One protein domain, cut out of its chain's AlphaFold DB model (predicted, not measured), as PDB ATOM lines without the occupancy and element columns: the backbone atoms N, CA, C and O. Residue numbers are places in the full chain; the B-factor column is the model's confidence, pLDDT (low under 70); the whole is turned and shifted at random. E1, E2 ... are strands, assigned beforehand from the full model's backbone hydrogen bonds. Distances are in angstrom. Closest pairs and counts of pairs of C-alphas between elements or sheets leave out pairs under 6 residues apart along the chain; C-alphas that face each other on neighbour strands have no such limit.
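What this domain is: This is residues 11 to 62 of the 477 residues of an uncharacterized protein of bacterium (UniProt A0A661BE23). Look for one small twisted sheet of four strands, made of two hairpins side by side: E1 with E2 and E3 with E4, joined where E1 runs beside E3. A wide loop, residues 24 to 39, leads from the end of E2 past one face of the sheet back to the start of E3, and a second loop, residues 46 to 56, lies beyond one end of E3 and E4. The printed part has 52 residues, with four named strands in the order E1, E2, E3, E4 and no named helix; across the sheet the order is E2, E1, E3, E4, all antiparallel. The class is all strand, though 22 of the 52 residues are in named strands, under half. The whole is only just compact, close to loose, with a radius of gyration of the C-alphas of 11.8 A and spans of 33 by 23 by 13 A.

How they stand to each other: Start at E1, residues 11 to 15, an inner strand. A tight link of 2 residues leads into E2, residues 18 to 23, and the two form a hairpin, antiparallel at 169 degrees; look at N 18 and O 15, 2.8 A apart and within hydrogen-bond range. On the other side of E1 you find E3, residues 40 to 45, antiparallel to it at 164 degrees, where N 12 and O 43 are 2.8 A apart. The C-alphas of Ile 13 and Ile 42 face each other at 4.4 A. E3 and E4, residues 57 to 61, form the second hairpin, antiparallel at 160 degrees, with N 42 and O 60 at 2.7 A. The edge strands E2 and E4 are apart, and so are E2 and E3. From edge to edge the strands' lines turn by 47 degrees.

Where its parts are: Find C-alpha 11 at (-25.789, 16.817, -31.597), where E1 begins; it runs 12.9 A to C-alpha 15. E2 runs 16.8 A from C-alpha 18 to C-alpha 23 at (-23.994, 12.810, -36.366). E3 runs 16.2 A from C-alpha 40 to C-alpha 45. E4 runs 13.8 A from C-alpha 57 and ends at C-alpha 61, at (-31.378, 26.568, -24.242).

The domain as a whole: The two C-alphas farthest apart, those of Leu 34 and Gly 54, are 34.9 A apart. The printed part has no cut. The links from E2 to E3, 16 residues, and from E3 to E4, 11 residues, are long. The mean pLDDT of the printed part is 71.9; look for values under 70 at residues 34 to 39, residues 46 to 57 and residue 62.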
ATOM      1  N   ILE A  11     -25.008  15.644 -31.985       77.00
ATOM      2  CA  ILE A  11     -25.789  16.817 -31.597       77.00
ATOM      3  C   ILE A  11     -27.250  16.386 -31.599       77.00
ATOM      4  O   ILE A  11     -27.775  15.948 -32.624       77.00
ATOM      5  N   ILE A  12     -27.896  16.479 -30.443       80.12
ATOM      6  CA  ILE A  12     -29.305  16.153 -30.263       80.12
ATOM      7  C   ILE A  12     -30.034  17.447 -29.943       80.12
ATOM      8  O   ILE A  12     -29.729  18.113 -28.959       80.12
ATOM      9  N   ILE A  13     -31.001  17.811 -30.773       76.31
ATOM     10  CA  ILE A  13     -31.793  19.018 -30.575       76.31
ATOM     11  C   ILE A  13     -33.184  18.591 -30.132       76.31
ATOM     12  O   ILE A  13     -33.923  17.974 -30.901       76.31
ATOM     13  N   TYR A  14     -33.510  18.887 -28.877       77.19
ATOM     14  CA  TYR A  14     -34.814  18.626 -28.289       77.19
ATOM     15  C   TYR A  14     -35.688  19.873 -28.430       77.19
ATOM     16  O   TYR A  14     -35.313  20.954 -27.977       77.19
ATOM     17  N   TYR A  15     -36.858  19.723 -29.048       73.75
ATOM     18  CA  TYR A  15     -37.825  20.806 -29.226       73.75
ATOM     19  C   TYR A  15     -39.250  20.248 -29.122       73.75
ATOM     20  O   TYR A  15     -39.620  19.367 -29.895       73.75
ATOM     21  N   CYS A  16     -40.072  20.754 -28.195       73.62
ATOM     22  CA  CYS A  16     -41.443  20.258 -27.983       73.62
ATOM     23  C   CYS A  16     -41.495  18.703 -27.850       73.62
ATOM     24  O   CYS A  16     -40.736  18.096 -27.098       73.62
ATOM     25  N   GLU A  17     -42.391  18.081 -28.632       71.62
ATOM     26  CA  GLU A  17     -42.553  16.665 -28.999       71.62
ATOM     27  C   GLU A  17     -41.350  15.969 -29.660       71.62
ATOM     28  O   GLU A  17     -41.253  14.744 -29.737       71.62
ATOM     29  N   GLY A  18     -40.520  16.784 -30.309       73.75
ATOM     30  CA  GLY A  18     -39.598  16.400 -31.363       73.75
ATOM     31  C   GLY A  18     -38.164  16.248 -30.884       73.75
ATOM     32  O   GLY A  18     -37.722  16.800 -29.873       73.75
ATOM     33  N   THR A  19     -37.405  15.458 -31.630       83.88
ATOM     34  CA  THR A  19     -35.969  15.328 -31.420       83.88
ATOM     35  C   THR A  19     -35.304  15.119 -32.765       83.88
ATOM     36  O   THR A  19     -35.516  14.086 -33.404       83.88
ATOM     37  N   ASP A  20     -34.468  16.070 -33.157       83.06
ATOM     38  CA  ASP A  20     -33.574  15.901 -34.294       83.06
ATOM     39  C   ASP A  20     -32.217  15.421 -33.787       83.06
ATOM     40  O   ASP A  20     -31.679  15.923 -32.800       83.06
ATOM     41  N   THR A  21     -31.660  14.405 -34.440       85.44
ATOM     42  CA  THR A  21     -30.344  13.857 -34.096       85.44
ATOM     43  C   THR A  21     -29.422  13.972 -35.294       85.44
ATOM     44  O   THR A  21     -29.715  13.440 -36.364       85.44
ATOM     45  N   PHE A  22     -28.282  14.621 -35.088       84.44
ATOM     46  CA  PHE A  22     -27.237  14.799 -36.083       84.44
ATOM     47  C   PHE A  22     -25.966  14.092 -35.621       84.44
ATOM     48  O   PHE A  22     -25.560  14.210 -34.466       84.44
ATOM     49  N   LEU A  23     -25.331  13.371 -36.539       83.69
ATOM     50  CA  LEU A  23     -23.994  12.810 -36.366       83.69
ATOM     51  C   LEU A  23     -23.073  13.576 -37.312       83.69
ATOM     52  O   LEU A  23     -23.204  13.438 -38.528       83.69
ATOM     53  N   THR A  24     -22.211  14.432 -36.772       76.31
ATOM     54  CA  THR A  24     -21.331  15.289 -37.580       76.31
ATOM     55  C   THR A  24     -20.082  15.675 -36.806       76.31
ATOM     56  O   THR A  24     -20.152  16.021 -35.633       76.31
ATOM     57  N   ASP A  25     -18.936  15.626 -37.473       75.75
ATOM     58  CA  ASP A  25     -17.643  16.147 -37.029       75.75
ATOM     59  C   ASP A  25     -17.299  17.509 -37.674       75.75
ATOM     60  O   ASP A  25     -16.217  18.047 -37.437       75.75
ATOM     61  N   ASP A  26     -18.233  18.075 -38.446       76.62
ATOM     62  CA  ASP A  26     -18.136  19.365 -39.143       76.62
ATOM     63  C   ASP A  26     -19.313  20.303 -38.777       76.62
ATOM     64  O   ASP A  26     -20.249  19.908 -38.069       76.62
ATOM     65  N   MET A  27     -19.273  21.554 -39.248       76.75
ATOM     66  CA  MET A  27     -20.268  22.599 -38.979       76.75
ATOM     67  C   MET A  27     -21.697  22.150 -39.336       76.75
ATOM     68  O   MET A  27     -21.998  21.820 -40.482       76.75
ATOM     69  N   LEU A  28     -22.604  22.216 -38.357       80.31
ATOM     70  CA  LEU A  28     -24.030  21.952 -38.540       80.31
ATOM     71  C   LEU A  28     -24.785  23.262 -38.789       80.31
ATOM     72  O   LEU A  28     -24.730  24.180 -37.976       80.31
ATOM     73  N   THR A  29     -25.541  23.327 -39.882       81.31
ATOM     74  CA  THR A  29     -26.610  24.320 -40.046       81.31
ATOM     75  C   THR A  29     -27.940  23.616 -39.828       81.31
ATOM     76  O   THR A  29     -28.298  22.719 -40.591       81.31
ATOM     77  N   TRP A  30     -28.656  24.005 -38.777       78.50
ATOM     78  CA  TRP A  30     -29.991  23.507 -38.471       78.50
ATOM     79  C   TRP A  30     -30.986  24.655 -38.580       78.50
ATOM     80  O   TRP A  30     -30.753  25.738 -38.045       78.50
ATOM     81  N   THR A  31     -32.080  24.422 -39.298       75.44
ATOM     82  CA  THR A  31     -33.202  25.356 -39.359       75.44
ATOM     83  C   THR A  31     -34.312  24.776 -38.493       75.44
ATOM     84  O   THR A  31     -34.849  23.729 -38.867       75.44
ATOM     85  N   PRO A  32     -34.640  25.401 -37.350       70.62
ATOM     86  CA  PRO A  32     -35.708  24.910 -36.501       70.62
ATOM     87  C   PRO A  32     -37.026  24.880 -37.282       70.62
ATOM     88  O   PRO A  32     -37.316  25.822 -38.031       70.62
ATOM     89  N   PRO A  33     -37.851  23.833 -37.123       71.44
ATOM     90  CA  PRO A  33     -39.240  23.923 -37.544       71.44
ATOM     91  C   PRO A  33     -39.926  25.064 -36.775       71.44
ATOM     92  O   PRO A  33     -39.591  25.330 -35.623       71.44
ATOM     93  N   LEU A  34     -40.893  25.740 -37.398       68.44
ATOM     94  CA  LEU A  34     -41.716  26.746 -36.718       68.44
ATOM     95  C   LEU A  34     -42.662  26.026 -35.747       68.44
ATOM     96  O   LEU A  34     -43.748  25.594 -36.134       68.44
ATOM     97  N   VAL A  35     -42.216  25.845 -34.506       68.19
ATOM     98  CA  VAL A  35     -42.969  25.212 -33.419       68.19
ATOM     99  C   VAL A  35     -42.952  26.100 -32.178       68.19
ATOM    100  O   VAL A  35     -41.917  26.657 -31.826       68.19
ATOM    101  N   ALA A  36     -44.103  26.220 -31.515       69.25
ATOM    102  CA  ALA A  36     -44.233  26.897 -30.228       69.25
ATOM    103  C   ALA A  36     -44.030  25.876 -29.101       69.25
ATOM    104  O   ALA A  36     -44.783  24.905 -29.016       69.25
ATOM    105  N   CYS A  37     -42.997  26.073 -28.278       69.50
ATOM    106  CA  CYS A  37     -42.592  25.136 -27.229       69.50
ATOM    107  C   CYS A  37     -42.364  25.872 -25.908       69.50
ATOM    108  O   CYS A  37     -41.753  26.935 -25.900       69.50
ATOM    109  N   ASP A  38     -42.740  25.252 -24.787       69.38
ATOM    110  CA  ASP A  38     -42.415  25.764 -23.444       69.38
ATOM    111  C   ASP A  38     -40.917  25.724 -23.126       69.38
ATOM    112  O   ASP A  38     -40.439  26.406 -22.223       69.38
ATOM    113  N   SER A  39     -40.183  24.861 -23.826       69.81
ATOM    114  CA  SER A  39     -38.729  24.788 -23.777       69.81
ATOM    115  C   SER A  39     -38.198  24.075 -25.018       69.81
ATOM    116  O   SER A  39     -38.829  23.164 -25.567       69.81
ATOM    117  N   ALA A  40     -37.015  24.487 -25.449       72.62
ATOM    118  CA  ALA A  40     -36.205  23.774 -26.421       72.62
ATOM    119  C   ALA A  40     -34.748  23.868 -25.971       72.62
ATOM    120  O   ALA A  40     -34.294  24.927 -25.527       72.62
ATOM    121  N   PHE A  41     -34.024  22.754 -26.037       75.38
ATOM    122  CA  PHE A  41     -32.620  22.705 -25.652       75.38
ATOM    123  C   PHE A  41     -31.809  21.825 -26.604       75.38
ATOM    124  O   PHE A  41     -32.239  20.771 -27.071       75.38
ATOM    125  N   ILE A  42     -30.601  22.281 -26.894       75.50
ATOM    126  CA  ILE A  42     -29.604  21.589 -27.693       75.50
ATOM    127  C   ILE A  42     -28.712  20.826 -26.725       75.50
ATOM    128  O   ILE A  42     -27.976  21.437 -25.958       75.50
ATOM    129  N   ALA A  43     -28.755  19.500 -26.778       76.50
ATOM    130  CA  ALA A  43     -27.828  18.630 -26.077       76.50
ATOM    131  C   ALA A  43     -26.697  18.199 -27.023       76.50
ATOM    132  O   ALA A  43     -26.912  17.517 -28.025       76.50
ATOM    133  N   ILE A  44     -25.469  18.574 -26.699       74.50
ATOM    134  CA  ILE A  44     -24.260  18.197 -27.426       74.50
ATOM    135  C   ILE A  44     -23.566  17.093 -26.635       74.50
ATOM    136  O   ILE A  44     -23.162  17.317 -25.497       74.50
ATOM    137  N   ALA A  45     -23.416  15.908 -27.225       73.06
ATOM    138  CA  ALA A  45     -22.697  14.794 -26.617       73.06
ATOM    139  C   ALA A  45     -21.403  14.514 -27.390       73.06
ATOM    140  O   ALA A  45     -21.433  14.062 -28.540       73.06
ATOM    141  N   VAL A  46     -20.271  14.827 -26.755       68.06
ATOM    142  CA  VAL A  46     -18.925  14.760 -27.335       68.06
ATOM    143  C   VAL A  46     -17.945  14.263 -26.262       68.06
ATOM    144  O   VAL A  46     -17.999  14.755 -25.135       68.06
ATOM    145  N   PRO A  47     -17.030  13.328 -26.582       62.41
ATOM    146  CA  PRO A  47     -15.978  12.917 -25.654       62.41
ATOM    147  C   PRO A  47     -15.091  14.113 -25.287       62.41
ATOM    148  O   PRO A  47     -14.604  14.797 -26.186       62.41
ATOM    149  N   ASP A  48     -14.857  14.345 -23.991       59.28
ATOM    150  CA  ASP A  48     -14.056  15.485 -23.493       59.28
ATOM    151  C   ASP A  48     -14.662  16.860 -23.858       59.28
ATOM    152  O   ASP A  48     -13.971  17.807 -24.244       59.28
ATOM    153  N   SER A  49     -15.995  16.965 -23.784       56.66
ATOM    154  CA  SER A  49     -16.698  18.222 -24.041       56.66
ATOM    155  C   SER A  49     -16.257  19.316 -23.053       56.66
ATOM    156  O   SER A  49     -16.242  19.129 -21.839       56.66
ATOM    157  N   PHE A  50     -15.903  20.495 -23.574       57.12
ATOM    158  CA  PHE A  50     -15.380  21.623 -22.787       57.12
ATOM    159  C   PHE A  50     -16.371  22.208 -21.758       57.12
ATOM    160  O   PHE A  50     -15.980  23.091 -20.993       57.12
ATOM    161  N   CYS A  51     -17.639  21.774 -21.730       59.50
ATOM    162  CA  CYS A  51     -18.686  22.469 -20.972       59.50
ATOM    163  C   CYS A  51     -18.905  21.976 -19.535       59.50
ATOM    164  O   CYS A  51     -19.667  22.608 -18.809       59.50
ATOM    165  N   ASN A  52     -18.204  20.939 -19.068       53.91
ATOM    166  CA  ASN A  52     -17.936  20.729 -17.642       53.91
ATOM    167  C   ASN A  52     -16.788  19.720 -17.447       53.91
ATOM    168  O   ASN A  52     -16.572  18.805 -18.235       53.91
ATOM    169  N   TRP A  53     -15.999  19.890 -16.387       52.69
ATOM    170  CA  TRP A  53     -14.894  18.984 -16.073       52.69
ATOM    171  C   TRP A  53     -15.407  17.591 -15.669       52.69
ATOM    172  O   TRP A  53     -15.627  17.329 -14.486       52.69
ATOM    173  N   GLY A  54     -15.557  16.695 -16.647       59.28
ATOM    174  CA  GLY A  54     -15.790  15.267 -16.428       59.28
ATOM    175  C   GLY A  54     -17.140  14.706 -16.885       59.28
ATOM    176  O   GLY A  54     -17.427  13.569 -16.511       59.28
ATOM    177  N   TYR A  55     -17.949  15.435 -17.666       62.59
ATOM    178  CA  TYR A  55     -19.107  14.851 -18.358       62.59
ATOM    179  C   TYR A  55     -18.976  14.969 -19.884       62.59
ATOM    180  O   TYR A  55     -18.443  15.937 -20.421       62.59
ATOM    181  N   ASP A  56     -19.501  13.965 -20.587       67.69
ATOM    182  CA  ASP A  56     -19.459  13.859 -22.054       67.69
ATOM    183  C   ASP A  56     -20.649  14.566 -22.741       67.69
ATOM    184  O   ASP A  56     -20.907  14.343 -23.924       67.69
ATOM    185  N   THR A  57     -21.425  15.376 -22.006       68.81
ATOM    186  CA  THR A  57     -22.660  16.016 -22.492       68.81
ATOM    187  C   THR A  57     -22.828  17.446 -21.975       68.81
ATOM    188  O   THR A  57     -22.698  17.672 -20.770       68.81
ATOM    189  N   CYS A  58     -23.216  18.367 -22.861       71.88
ATOM    190  CA  CYS A  58     -23.596  19.750 -22.562       71.88
ATOM    191  C   CYS A  58     -25.004  20.050 -23.077       71.88
ATOM    192  O   CYS A  58     -25.362  19.569 -24.147       71.88
ATOM    193  N   ASP A  59     -25.763  20.893 -22.390       73.75
ATOM    194  CA  ASP A  59     -27.074  21.374 -22.818       73.75
ATOM    195  C   ASP A  59     -27.120  22.908 -22.906       73.75
ATOM    196  O   ASP A  59     -26.566  23.618 -22.070       73.75
ATOM    197  N   PHE A  60     -27.771  23.424 -23.949       74.38
ATOM    198  CA  PHE A  60     -27.963  24.853 -24.205       74.38
ATOM    199  C   PHE A  60     -29.432  25.119 -24.487       74.38
ATOM    200  O   PHE A  60     -30.040  24.396 -25.268       74.38
ATOM    201  N   ILE A  61     -30.007  26.170 -23.914       72.31
ATOM    202  CA  ILE A  61     -31.378  26.568 -24.242       72.31
ATOM    203  C   ILE A  61     -31.386  27.193 -25.641       72.31
ATOM    204  O   ILE A  61     -30.549  28.036 -25.956       72.31
ATOM    205  N   ALA A  62     -32.325  26.764 -26.479       69.06
ATOM    206  CA  ALA A  62     -32.500  27.228 -27.849       69.06
ATOM    207  C   ALA A  62     -33.949  27.673 -28.054       69.06
ATOM    208  O   ALA A  62     -34.730  26.996 -28.716       69.06
TER     209      ALA A  62